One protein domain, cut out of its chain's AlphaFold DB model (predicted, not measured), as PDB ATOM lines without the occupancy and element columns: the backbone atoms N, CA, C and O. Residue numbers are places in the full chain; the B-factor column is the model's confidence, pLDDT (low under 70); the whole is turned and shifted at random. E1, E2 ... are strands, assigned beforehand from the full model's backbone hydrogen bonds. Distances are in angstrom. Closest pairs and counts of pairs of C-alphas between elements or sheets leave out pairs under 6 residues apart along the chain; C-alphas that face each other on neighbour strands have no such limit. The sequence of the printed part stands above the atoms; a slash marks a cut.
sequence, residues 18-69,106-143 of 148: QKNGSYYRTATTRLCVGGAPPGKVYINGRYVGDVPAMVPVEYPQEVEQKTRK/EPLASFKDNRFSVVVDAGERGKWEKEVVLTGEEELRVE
ATOM      1  N   GLN A  18     149.865 116.226 123.979       75.25
ATOM      2  CA  GLN A  18     148.675 115.593 123.433       75.25
ATOM      3  C   GLN A  18     147.892 116.617 122.618       75.25
ATOM      4  O   GLN A  18     147.664 117.741 123.068       75.25
ATOM      5  N   LYS A  19     147.493 116.233 121.404       75.00
ATOM      6  CA  LYS A  19     146.604 117.048 120.570       75.00
ATOM      7  C   LYS A  19     145.239 117.120 121.242       75.00
ATOM      8  O   LYS A  19     144.644 116.084 121.522       75.00
ATOM      9  N   ASN A  20     144.759 118.331 121.477       76.88
ATOM     10  CA  ASN A  20     143.515 118.610 122.181       76.88
ATOM     11  C   ASN A  20     142.535 119.363 121.266       76.88
ATOM     12  O   ASN A  20     141.945 120.371 121.643       76.88
ATOM     13  N   GLY A  21     142.398 118.861 120.034       78.88
ATOM     14  CA  GLY A  21     141.512 119.410 119.008       78.88
ATOM     15  C   GLY A  21     142.052 120.653 118.295       78.88
ATOM     16  O   GLY A  21     143.174 121.110 118.529       78.88
ATOM     17  N   SER A  22     141.228 121.181 117.393       84.38
ATOM     18  CA  SER A  22     141.450 122.458 116.722       84.38
ATOM     19  C   SER A  22     140.227 123.360 116.865       84.38
ATOM     20  O   SER A  22     139.091 122.893 116.983       84.38
ATOM     21  N   TYR A  23     140.463 124.667 116.887       85.88
ATOM     22  CA  TYR A  23     139.416 125.684 116.837       85.88
ATOM     23  C   TYR A  23     139.785 126.758 115.819       85.88
ATOM     24  O   TYR A  23     140.921 126.830 115.354       85.88
ATOM     25  N   TYR A  24     138.819 127.599 115.460       85.88
ATOM     26  CA  TYR A  24     139.051 128.704 114.539       85.88
ATOM     27  C   TYR A  24     139.205 130.016 115.303       85.88
ATOM     28  O   TYR A  24     138.382 130.339 116.161       85.88
ATOM     29  N   ARG A  25     140.241 130.785 114.969       85.81
ATOM     30  CA  ARG A  25     140.409 132.182 115.388       85.81
ATOM     31  C   ARG A  25     140.278 133.105 114.182       85.81
ATOM     32  O   ARG A  25     140.583 132.698 113.066       85.81
ATOM     33  N   THR A  26     139.888 134.351 114.397       88.75
ATOM     34  CA  THR A  26     139.868 135.353 113.325       88.75
ATOM     35  C   THR A  26     141.294 135.785 112.978       88.75
ATOM     36  O   THR A  26     142.044 136.205 113.858       88.75
ATOM     37  N   ALA A  27     141.668 135.675 111.704       88.38
ATOM     38  CA  ALA A  27     142.845 136.312 111.126       88.38
ATOM     39  C   ALA A  27     142.416 137.564 110.351       88.38
ATOM     40  O   ALA A  27     141.339 137.589 109.754       88.38
ATOM     41  N   THR A  28     143.259 138.595 110.357       91.31
ATOM     42  CA  THR A  28     142.987 139.867 109.680       91.31
ATOM     43  C   THR A  28     144.124 140.183 108.722       91.31
ATOM     44  O   THR A  28     145.276 140.261 109.142       91.31
ATOM     45  N   THR A  29     143.796 140.423 107.457       91.94
ATOM     46  CA  THR A  29     144.745 140.887 106.433       91.94
ATOM     47  C   THR A  29     144.291 142.234 105.897       91.94
ATOM     48  O   THR A  29     143.105 142.439 105.636       91.94
ATOM     49  N   ARG A  30     145.220 143.171 105.711       92.06
ATOM     50  CA  ARG A  30     144.938 144.461 105.070       92.06
ATOM     51  C   ARG A  30     144.996 144.297 103.557       92.06
ATOM     52  O   ARG A  30     146.066 144.104 102.992       92.06
ATOM     53  N   LEU A  31     143.848 144.376 102.897       91.50
ATOM     54  CA  LEU A  31     143.773 144.370 101.445       91.50
ATOM     55  C   LEU A  31     143.940 145.798 100.919       91.50
ATOM     56  O   LEU A  31     143.095 146.664 101.153       91.50
ATOM     57  N   CYS A  32     145.036 146.035 100.208       90.81
ATOM     58  CA  CYS A  32     145.392 147.322  99.629       90.81
ATOM     59  C   CYS A  32     145.102 147.301  98.129       90.81
ATOM     60  O   CYS A  32     145.857 146.712  97.354       90.81
ATOM     61  N   VAL A  33     144.024 147.958  97.713       89.12
ATOM     62  CA  VAL A  33     143.684 148.153  96.302       89.12
ATOM     63  C   VAL A  33     144.267 149.491  95.861       89.12
ATOM     64  O   VAL A  33     143.727 150.547  96.186       89.12
ATOM     65  N   GLY A  34     145.410 149.450  95.180       86.06
ATOM     66  CA  GLY A  34     146.133 150.630  94.693       86.06
ATOM     67  C   GLY A  34     145.950 150.858  93.194       86.06
ATOM     68  O   GLY A  34     145.139 150.197  92.566       86.06
ATOM     69  N   GLY A  35     146.735 151.762  92.605       79.56
ATOM     70  CA  GLY A  35     146.878 151.877  91.148       79.56
ATOM     71  C   GLY A  35     145.853 152.761  90.425       79.56
ATOM     72  O   GLY A  35     145.105 153.528  91.026       79.56
ATOM     73  N   ALA A  36     145.881 152.690  89.094       76.62
ATOM     74  CA  ALA A  36     144.986 153.407  88.189       76.62
ATOM     75  C   ALA A  36     144.258 152.393  87.294       76.62
ATOM     76  O   ALA A  36     144.869 151.405  86.895       76.62
ATOM     77  N   PRO A  37     143.006 152.649  86.884       76.56
ATOM     78  CA  PRO A  37     142.242 153.890  87.031       76.56
ATOM     79  C   PRO A  37     141.544 154.049  88.396       76.56
ATOM     80  O   PRO A  37     141.293 153.051  89.068       76.56
ATOM     81  N   PRO A  38     141.192 155.293  88.791       84.12
ATOM     82  CA  PRO A  38     140.313 155.515  89.933       84.12
ATOM     83  C   PRO A  38     138.949 154.879  89.655       84.12
ATOM     84  O   PRO A  38     138.453 154.916  88.526       84.12
ATOM     85  N   GLY A  39     138.349 154.301  90.684       88.75
ATOM     86  CA  GLY A  39     137.086 153.588  90.571       88.75
ATOM     87  C   GLY A  39     136.569 153.153  91.932       88.75
ATOM     88  O   GLY A  39     137.276 153.254  92.934       88.75
ATOM     89  N   LYS A  40     135.334 152.659  91.951       92.00
ATOM     90  CA  LYS A  40     134.696 152.121  93.151       92.00
ATOM     91  C   LYS A  40     135.196 150.706  93.398       92.00
ATOM     92  O   LYS A  40     135.119 149.861  92.509       92.00
ATOM     93  N   VAL A  41     135.674 150.444  94.604       91.94
ATOM     94  CA  VAL A  41     136.140 149.132  95.041       91.94
ATOM     95  C   VAL A  41     134.993 148.400  95.725       91.94
ATOM     96  O   VAL A  41     134.344 148.924  96.635       91.94
ATOM     97  N   TYR A  42     134.773 147.163  95.301       92.50
ATOM     98  CA  TYR A  42     133.852 146.225  95.914       92.50
ATOM     99  C   TYR A  42     134.614 144.972  96.334       92.50
ATOM    100  O   TYR A  42     135.392 144.425  95.555       92.50
ATOM    101  N   ILE A  43     134.373 144.504  97.554       91.94
ATOM    102  CA  ILE A  43     134.900 143.235  98.067       91.94
ATOM    103  C   ILE A  43     133.703 142.341  98.371       91.94
ATOM    104  O   ILE A  43     132.810 142.743  99.117       91.94
ATOM    105  N   ASN A  44     133.650 141.154  97.766       91.94
ATOM    106  CA  ASN A  44     132.507 140.233  97.845       91.94
ATOM    107  C   ASN A  44     131.166 140.932  97.534       91.94
ATOM    108  O   ASN A  44     130.155 140.709  98.197       91.94
ATOM    109  N   GLY A  45     131.176 141.843  96.555       87.88
ATOM    110  CA  GLY A  45     130.006 142.624  96.138       87.88
ATOM    111  C   GLY A  45     129.641 143.811  97.040       87.88
ATOM    112  O   GLY A  45     128.771 144.602  96.672       87.88
ATOM    113  N   ARG A  46     130.302 144.004  98.188       92.12
ATOM    114  CA  ARG A  46     130.076 145.154  99.076       92.12
ATOM    115  C   ARG A  46     131.000 146.309  98.709       92.12
ATOM    116  O   ARG A  46     132.205 146.110  98.618       92.12
ATOM    117  N   TYR A  47     130.451 147.516  98.564       92.56
ATOM    118  CA  TYR A  47     131.254 148.730  98.382       92.56
ATOM    119  C   TYR A  47     132.091 149.016  99.632       92.56
ATOM    120  O   TYR A  47     131.556 149.036 100.745       92.56
ATOM    121  N   VAL A  48     133.390 149.240  99.439       92.25
ATOM    122  CA  VAL A  48     134.351 149.466 100.532       92.25
ATOM    123  C   VAL A  48     135.075 150.809 100.448       92.25
ATOM    124  O   VAL A  48     135.625 151.255 101.451       92.25
ATOM    125  N   GLY A  49     135.055 151.472  99.292       91.19
ATOM    126  CA  GLY A  49     135.694 152.770  99.083       91.19
ATOM    127  C   GLY A  49     136.104 152.977  97.630       91.19
ATOM    128  O   GLY A  49     135.783 152.157  96.771       91.19
ATOM    129  N   ASP A  50     136.828 154.056  97.359       91.44
ATOM    130  CA  ASP A  50     137.362 154.365  96.031       91.44
ATOM    131  C   ASP A  50     138.877 154.112  95.983       91.44
ATOM    132  O   ASP A  50     139.560 154.217  97.000       91.44
ATOM    133  N   VAL A  51     139.415 153.761  94.813       89.50
ATOM    134  CA  VAL A  51     140.859 153.524  94.626       89.50
ATOM    135  C   VAL A  51     141.651 154.834  94.824       89.50
ATOM    136  O   VAL A  51     141.322 155.824  94.165       89.50
ATOM    137  N   PRO A  52     142.735 154.854  95.631       89.62
ATOM    138  CA  PRO A  52     143.283 153.739  96.406       89.62
ATOM    139  C   PRO A  52     142.520 153.481  97.717       89.62
ATOM    140  O   PRO A  52     142.280 154.403  98.494       89.62
ATOM    141  N   ALA A  53     142.219 152.210  97.999       88.31
ATOM    142  CA  ALA A  53     141.501 151.779  99.199       88.31
ATOM    143  C   ALA A  53     142.329 150.777 100.017       88.31
ATOM    144  O   ALA A  53     142.953 149.873  99.461       88.31
ATOM    145  N   MET A  54     142.294 150.907 101.344       91.12
ATOM    146  CA  MET A  54     142.867 149.939 102.281       91.12
ATOM    147  C   MET A  54     141.753 149.415 103.178       91.12
ATOM    148  O   MET A  54     141.124 150.187 103.901       91.12
ATOM    149  N   VAL A  55     141.505 148.109 103.125       90.12
ATOM    150  CA  VAL A  55     140.372 147.488 103.816       90.12
ATOM    151  C   VAL A  55     140.862 146.295 104.628       90.12
ATOM    152  O   VAL A  55     141.478 145.392 104.058       90.12
ATOM    153  N   PRO A  56     140.616 146.254 105.948       91.38
ATOM    154  CA  PRO A  56     140.869 145.056 106.731       91.38
ATOM    155  C   PRO A  56     139.836 143.989 106.367       91.38
ATOM    156  O   PRO A  56     138.630 144.241 106.379       91.38
ATOM    157  N   VAL A  57     140.317 142.799 106.037       91.88
ATOM    158  CA  VAL A  57     139.494 141.641 105.707       91.88
ATOM    159  C   VAL A  57     139.742 140.561 106.750       91.88
ATOM    160  O   VAL A  57     140.888 140.205 107.029       91.88
ATOM    161  N   GLU A  58     138.657 140.064 107.331       90.81
ATOM    162  CA  GLU A  58     138.672 139.060 108.391       90.81
ATOM    163  C   GLU A  58     138.250 137.698 107.845       90.81
ATOM    164  O   GLU A  58     137.280 137.596 107.094       90.81
ATOM    165  N   TYR A  59     138.976 136.649 108.225       90.88
ATOM    166  CA  TYR A  59     138.670 135.274 107.836       90.88
ATOM    167  C   TYR A  59     139.140 134.271 108.904       90.88
ATOM    168  O   TYR A  59     140.109 134.536 109.623       90.88
ATOM    169  N   PRO A  60     138.467 133.116 109.056       89.19
ATOM    170  CA  PRO A  60     138.857 132.117 110.046       89.19
ATOM    171  C   PRO A  60     140.183 131.408 109.712       89.19
ATOM    172  O   PRO A  60     140.351 130.838 108.633       89.19
ATOM    173  N   GLN A  61     141.090 131.360 110.687       90.69
ATOM    174  CA  GLN A  61     142.310 130.552 110.703       90.69
ATOM    175  C   GLN A  61     142.175 129.415 111.717       90.69
ATOM    176  O   GLN A  61     141.763 129.634 112.856       90.69
ATOM    177  N   GLU A  62     142.559 128.206 111.326       86.88
ATOM    178  CA  GLU A  62     142.595 127.055 112.222       86.88
ATOM    179  C   GLU A  62     143.799 127.116 113.173       86.88
ATOM    180  O   GLU A  62     144.926 127.425 112.779       86.88
ATOM    181  N   VAL A  63     143.561 126.797 114.438       85.62
ATOM    182  CA  VAL A  63     144.564 126.743 115.499       85.62
ATOM    183  C   VAL A  63     144.503 125.371 116.133       85.62
ATOM    184  O   VAL A  63     143.446 124.942 116.599       85.62
ATOM    185  N   GLU A  64     145.641 124.687 116.164       84.94
ATOM    186  CA  GLU A  64     145.780 123.435 116.892       84.94
ATOM    187  C   GLU A  64     146.069 123.738 118.361       84.94
ATOM    188  O   GLU A  64     146.986 124.496 118.695       84.94
ATOM    189  N   GLN A  65     145.296 123.121 119.250       81.62
ATOM    190  CA  GLN A  65     145.560 123.169 120.675       81.62
ATOM    191  C   GLN A  65     146.297 121.897 121.078       81.62
ATOM    192  O   GLN A  65     145.856 120.782 120.802       81.62
ATOM    193  N   LYS A  66     147.426 122.050 121.763       80.00
ATOM    194  CA  LYS A  66     148.155 120.933 122.368       80.00
ATOM    195  C   LYS A  66     148.200 121.141 123.865       80.00
ATOM    196  O   LYS A  66     148.461 122.244 124.330       80.00
ATOM    197  N   THR A  67     147.969 120.090 124.631       74.31
ATOM    198  CA  THR A  67     148.091 120.124 126.089       74.31
ATOM    199  C   THR A  67     149.091 119.088 126.544       74.31
ATOM    200  O   THR A  67     149.093 117.967 126.040       74.31
ATOM    201  N   ARG A  68     149.924 119.429 127.520       72.44
ATOM    202  CA  ARG A  68     150.763 118.458 128.218       72.44
ATOM    203  C   ARG A  68     150.531 118.549 129.713       72.44
ATOM    204  O   ARG A  68     150.244 119.621 130.244       72.44
ATOM    205  N   LYS A  69     150.703 117.416 130.383       65.12
ATOM    206  CA  LYS A  69     150.855 117.376 131.831       65.12
ATOM    207  C   LYS A  69     152.245 117.909 132.162       65.12
ATOM    208  O   LYS A  69     153.233 117.333 131.713       65.12
ATOM    209  N   GLU A 106     149.123 126.514 118.456       78.25
ATOM    210  CA  GLU A 106     149.912 126.589 117.230       78.25
ATOM    211  C   GLU A 106     148.988 126.934 116.057       78.25
ATOM    212  O   GLU A 106     148.088 126.153 115.730       78.25
ATOM    213  N   PRO A 107     149.155 128.108 115.424       78.56
ATOM    214  CA  PRO A 107     148.368 128.445 114.251       78.56
ATOM    215  C   PRO A 107     148.765 127.571 113.065       78.56
ATOM    216  O   PRO A 107     149.945 127.427 112.749       78.56
ATOM    217  N   LEU A 108     147.766 127.011 112.389       81.94
ATOM    218  CA  LEU A 108     147.952 126.215 111.185       81.94
ATOM    219  C   LEU A 108     147.850 127.103 109.937       81.94
ATOM    220  O   LEU A 108     147.215 128.159 109.939       81.94
ATOM    221  N   ALA A 109     148.425 126.627 108.832       79.62
ATOM    222  CA  ALA A 109     148.255 127.213 107.497       79.62
ATOM    223  C   ALA A 109     146.905 126.825 106.842       79.62
ATOM    224  O   ALA A 109     146.779 126.803 105.620       79.62
ATOM    225  N   SER A 110     145.912 126.465 107.659       84.31
ATOM    226  CA  SER A 110     144.563 126.087 107.242       84.31
ATOM    227  C   SER A 110     143.632 127.267 107.499       84.31
ATOM    228  O   SER A 110     143.495 127.734 108.633       84.31
ATOM    229  N   PHE A 111     143.014 127.768 106.433       86.19
ATOM    230  CA  PHE A 111     142.132 128.931 106.457       86.19
ATOM    231  C   PHE A 111     140.796 128.565 105.811       86.19
ATOM    232  O   PHE A 111     140.763 127.845 104.811       86.19
ATOM    233  N   LYS A 112     139.694 129.055 106.380       86.31
ATOM    234  CA  LYS A 112     138.349 128.931 105.803       86.31
ATOM    235  C   LYS A 112     137.906 130.266 105.232       86.31
ATOM    236  O   LYS A 112     138.338 131.305 105.715       86.31
ATOM    237  N   ASP A 113     137.066 130.213 104.200       86.75
ATOM    238  CA  ASP A 113     136.444 131.388 103.574       86.75
ATOM    239  C   ASP A 113     137.446 132.508 103.234       86.75
ATOM    240  O   ASP A 113     137.139 133.694 103.276       86.75
ATOM    241  N   ASN A 114     138.673 132.120 102.883       88.62
ATOM    242  CA  ASN A 114     139.797 133.021 102.637       88.62
ATOM    243  C   ASN A 114     139.841 133.557 101.197       88.62
ATOM    244  O   ASN A 114     140.848 134.126 100.775       88.62
ATOM    245  N   ARG A 115     138.770 133.336 100.432       91.19
ATOM    246  CA  ARG A 115     138.625 133.761  99.041       91.19
ATOM    247  C   ARG A 115     137.770 135.013  98.989       91.19
ATOM    248  O   ARG A 115     136.631 135.009  99.452       91.19
ATOM    249  N   PHE A 116     138.316 136.064  98.397       91.69
ATOM    250  CA  PHE A 116     137.636 137.344  98.255       91.69
ATOM    251  C   PHE A 116     137.612 137.749  96.785       91.69
ATOM    252  O   PHE A 116     138.657 137.785  96.136       91.69
ATOM    253  N   SER A 117     136.430 138.065  96.251       92.69
ATOM    254  CA  SER A 117     136.315 138.696  94.931       92.69
ATOM    255  C   SER A 117     136.486 140.202  95.095       92.69
ATOM    256  O   SER A 117     135.719 140.851  95.813       92.69
ATOM    257  N   VAL A 118     137.520 140.746  94.458       91.38
ATOM    258  CA  VAL A 118     137.818 142.176  94.420       91.38
ATOM    259  C   VAL A 118     137.411 142.700  93.058       91.38
ATOM    260  O   VAL A 118     137.970 142.294  92.040       91.38
ATOM    261  N   VAL A 119     136.465 143.633  93.045       91.44
ATOM    262  CA  VAL A 119     135.995 144.297  91.831       91.44
ATOM    263  C   VAL A 119     136.306 145.782  91.925       91.44
ATOM    264  O   VAL A 119     135.944 146.441  92.894       91.44
ATOM    265  N   VAL A 120     136.951 146.324  90.898       90.88
ATOM    266  CA  VAL A 120     137.160 147.759  90.714       90.88
ATOM    267  C   VAL A 120     136.316 148.208  89.528       90.88
ATOM    268  O   VAL A 120     136.569 147.818  88.389       90.88
ATOM    269  N   ASP A 121     135.299 149.019  89.800       90.44
ATOM    270  CA  ASP A 121     134.423 149.611  88.792       90.44
ATOM    271  C   ASP A 121     134.907 151.025  88.454       90.44
ATOM    272  O   ASP A 121     134.751 151.957  89.249       90.44
ATOM    273  N   ALA A 122     135.512 151.179  87.276       88.31
ATOM    274  CA  ALA A 122     136.040 152.447  86.783       88.31
ATOM    275  C   ALA A 122     135.053 153.184  85.853       88.31
ATOM    276  O   ALA A 122     135.465 154.034  85.056       88.31
ATOM    277  N   GLY A 123     133.756 152.861  85.926       86.62
ATOM    278  CA  GLY A 123     132.711 153.480  85.113       86.62
ATOM    279  C   GLY A 123     132.893 153.172  83.627       86.62
ATOM    280  O   GLY A 123     132.952 152.012  83.226       86.62
ATOM    281  N   GLU A 124     133.024 154.211  82.798       81.56
ATOM    282  CA  GLU A 124     133.176 154.075  81.338       81.56
ATOM    283  C   GLU A 124     134.465 153.349  80.909       81.56
ATOM    284  O   GLU A 124     134.557 152.876  79.780       81.56
ATOM    285  N   ARG A 125     135.453 153.212  81.806       81.50
ATOM    286  CA  ARG A 125     136.696 152.453  81.557       81.50
ATOM    287  C   ARG A 125     136.551 150.944  81.778       81.50
ATOM    288  O   ARG A 125     137.515 150.209  81.581       81.50
ATOM    289  N   GLY A 126     135.371 150.490  82.191       85.56
ATOM    290  CA  GLY A 126     135.076 149.086  82.441       85.56
ATOM    291  C   GLY A 126     135.354 148.642  83.876       85.56
ATOM    292  O   GLY A 126     135.656 149.437  84.770       85.56
ATOM    293  N   LYS A 127     135.204 147.334  84.088       89.31
ATOM    294  CA  LYS A 127     135.334 146.683  85.391       89.31
ATOM    295  C   LYS A 127     136.528 145.750  85.389       89.31
ATOM    296  O   LYS A 127     136.742 145.011  84.431       89.31
ATOM    297  N   TRP A 128     137.284 145.785  86.471       90.12
ATOM    298  CA  TRP A 128     138.356 144.844  86.743       90.12
ATOM    299  C   TRP A 128     137.928 143.944  87.891       90.12
ATOM    300  O   TRP A 128     137.485 144.446  88.918       90.12
ATOM    301  N   GLU A 129     138.054 142.635  87.722       90.75
ATOM    302  CA  GLU A 129     137.723 141.654  88.751       90.75
ATOM    303  C   GLU A 129     138.896 140.699  88.941       90.75
ATOM    304  O   GLU A 129     139.505 140.234  87.972       90.75
ATOM    305  N   LYS A 130     139.216 140.409  90.200       90.50
ATOM    306  CA  LYS A 130     140.195 139.396  90.573       90.50
ATOM    307  C   LYS A 130     139.785 138.726  91.871       90.50
ATOM    308  O   LYS A 130     139.520 139.390  92.871       90.50
ATOM    309  N   GLU A 131     139.811 137.403  91.860       92.69
ATOM    310  CA  GLU A 131     139.722 136.608  93.077       92.69
ATOM    311  C   GLU A 131     141.098 136.574  93.757       92.69
ATOM    312  O   GLU A 131     142.117 136.277  93.123       92.69
ATOM    313  N   VAL A 132     141.138 136.907  95.044       91.38
ATOM    314  CA  VAL A 132     142.338 136.826  95.881       91.38
ATOM    315  C   VAL A 132     142.143 135.784  96.973       91.38
ATOM    316  O   VAL A 132     141.060 135.660  97.544       91.38
ATOM    317  N   VAL A 133     143.204 135.031  97.256       91.81
ATOM    318  CA  VAL A 133     143.231 134.003  98.300       91.81
ATOM    319  C   VAL A 133     144.174 134.479  99.396       91.81
ATOM    320  O   VAL A 133     145.356 134.679  99.133       91.81
ATOM    321  N   LEU A 134     143.655 134.685 100.604       89.31
ATOM    322  CA  LEU A 134     144.422 135.194 101.741       89.31
ATOM    323  C   LEU A 134     145.021 134.039 102.554       89.31
ATOM    324  O   LEU A 134     144.364 133.021 102.773       89.31
ATOM    325  N   THR A 135     146.269 134.183 103.004       87.31
ATOM    326  CA  THR A 135     147.025 133.092 103.656       87.31
ATOM    327  C   THR A 135     147.611 133.455 105.026       87.31
ATOM    328  O   THR A 135     148.563 132.835 105.493       87.31
ATOM    329  N   GLY A 136     147.027 134.439 105.709       81.31
ATOM    330  CA  GLY A 136     147.494 134.940 107.010       81.31
ATOM    331  C   GLY A 136     148.484 136.103 106.911       81.31
ATOM    332  O   GLY A 136     149.160 136.415 107.885       81.31
ATOM    333  N   GLU A 137     148.589 136.722 105.738       87.31
ATOM    334  CA  GLU A 137     149.485 137.846 105.456       87.31
ATOM    335  C   GLU A 137     149.033 139.110 106.204       87.31
ATOM    336  O   GLU A 137     147.834 139.327 106.384       87.31
ATOM    337  N   GLU A 138     149.960 139.987 106.599       86.06
ATOM    338  CA  GLU A 138     149.584 141.278 107.198       86.06
ATOM    339  C   GLU A 138     148.962 142.226 106.163       86.06
ATOM    340  O   GLU A 138     147.989 142.927 106.456       86.06
ATOM    341  N   GLU A 139     149.503 142.231 104.943       89.25
ATOM    342  CA  GLU A 139     149.102 143.128 103.861       89.25
ATOM    343  C   GLU A 139     149.172 142.417 102.506       89.25
ATOM    344  O   GLU A 139     150.217 141.884 102.140       89.25
ATOM    345  N   LEU A 140     148.083 142.479 101.733       90.31
ATOM    346  CA  LEU A 140     148.041 142.023 100.345       90.31
ATOM    347  C   LEU A 140     147.762 143.209  99.420       90.31
ATOM    348  O   LEU A 140     146.711 143.849  99.511       90.31
ATOM    349  N   ARG A 141     148.689 143.482  98.497       89.81
ATOM    350  CA  ARG A 141     148.556 144.555  97.501       89.81
ATOM    351  C   ARG A 141     148.001 144.040  96.189       89.81
ATOM    352  O   ARG A 141     148.456 143.038  95.639       89.81
ATOM    353  N   VAL A 142     147.030 144.774  95.669       88.88
ATOM    354  CA  VAL A 142     146.325 144.462  94.437       88.88
ATOM    355  C   VAL A 142     146.295 145.708  93.565       88.88
ATOM    356  O   VAL A 142     145.785 146.750  93.970       88.88
ATOM    357  N   GLU A 143     146.835 145.588  92.356       86.94
ATOM    358  CA  GLU A 143     146.848 146.664  91.368       86.94
ATOM    359  C   GLU A 143     145.926 146.289  90.194       86.94
ATOM    360  O   GLU A 143     146.176 145.287  89.512       86.94
TER     361      GLU A 143
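AT A GLANCE: This is residues 18 to 69 and 106 to 143 of the 148 residues of an uncharacterized protein of Deltaproteobacteria bacterium (UniProt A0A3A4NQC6). A long, twisted ribbon of two antiparallel strands, E1 and E4, runs through most of the model's length; at one end it becomes part of a loose two-sheet sandwich, and at the other its two strands continue as a narrow arm, with residues 18 to 20 of E1 beside residues 65 to 67 of E4. In the sandwich, the curled sheet E5 E4 E1 E8 is partly face to face with the smaller sheet E3 E2 E6 E7. The printed part has 90 residues and eight named strands, E1 to E8 in order along the chain, with no named helix: the class is all strand. The first sheet, in the order E5, E4, E1, E8, is mixed, and the second, in the order E3, E2, E6, E7, is antiparallel. The whole is loose, with a radius of gyration of the C-alphas of 16.6 A, and rod-like, spanning 64 by 18 by 15 A.

HOW THE PARTS SIT: E1, residues 18 to 33, and E4, residues 53 to 69, are antiparallel neighbours at 166 degrees; N 25 and O 61 are within hydrogen-bond range at 2.8 A. E5, residues 106 to 111, is an antiparallel edge strand beside E4, with N 62 and O 110 at 2.9 A. E8, residues 139 to 142, is the parallel edge strand beside E1, with N 140 and O 30 at 2.9 A. In the second sheet, E2, residues 40 to 43, and E3, residues 46 to 50, form a hairpin, with N 41 and O 49 at 2.8 A. E6, residues 115 to 121, is the antiparallel neighbour of E2, with N 42 and O 119 at 2.8 A. E6 and E7, residues 127 to 133, form a hairpin, with N 118 and O 130 at 2.9 A. The two sheets form a sandwich, two sheets face to face: the facing parts are 9.8 A centre to centre and their best planes 22 degrees apart. E1 and E6 are near each other, while E4 and E7, for instance, are apart.

IN THESE COORDINATES: E1 begins at C-alpha 18 (148.675, 115.593, 123.433), bends by 62 degrees at residue 21 and is 42.7 A long. E4 is 48.3 A long and ends at C-alpha 69 (150.855, 117.376, 131.831). E6 is 19.3 A long and E7 19.7 A. E8 ends at C-alpha 142 (146.325, 144.462, 94.437).

THE WHOLE: The C-alphas of Lys 69 and Glu 124 are the two farthest apart, 64.9 A. Residues 70 to 105 are not printed, and C-alphas 69 and 106 are 17.3 A apart across the cut. Of the links that are printed whole, E1 to E2 is short and the others are tight. Both sheets are strongly twisted. The mean pLDDT of the printed part is 86.9; residue 69 is under 70.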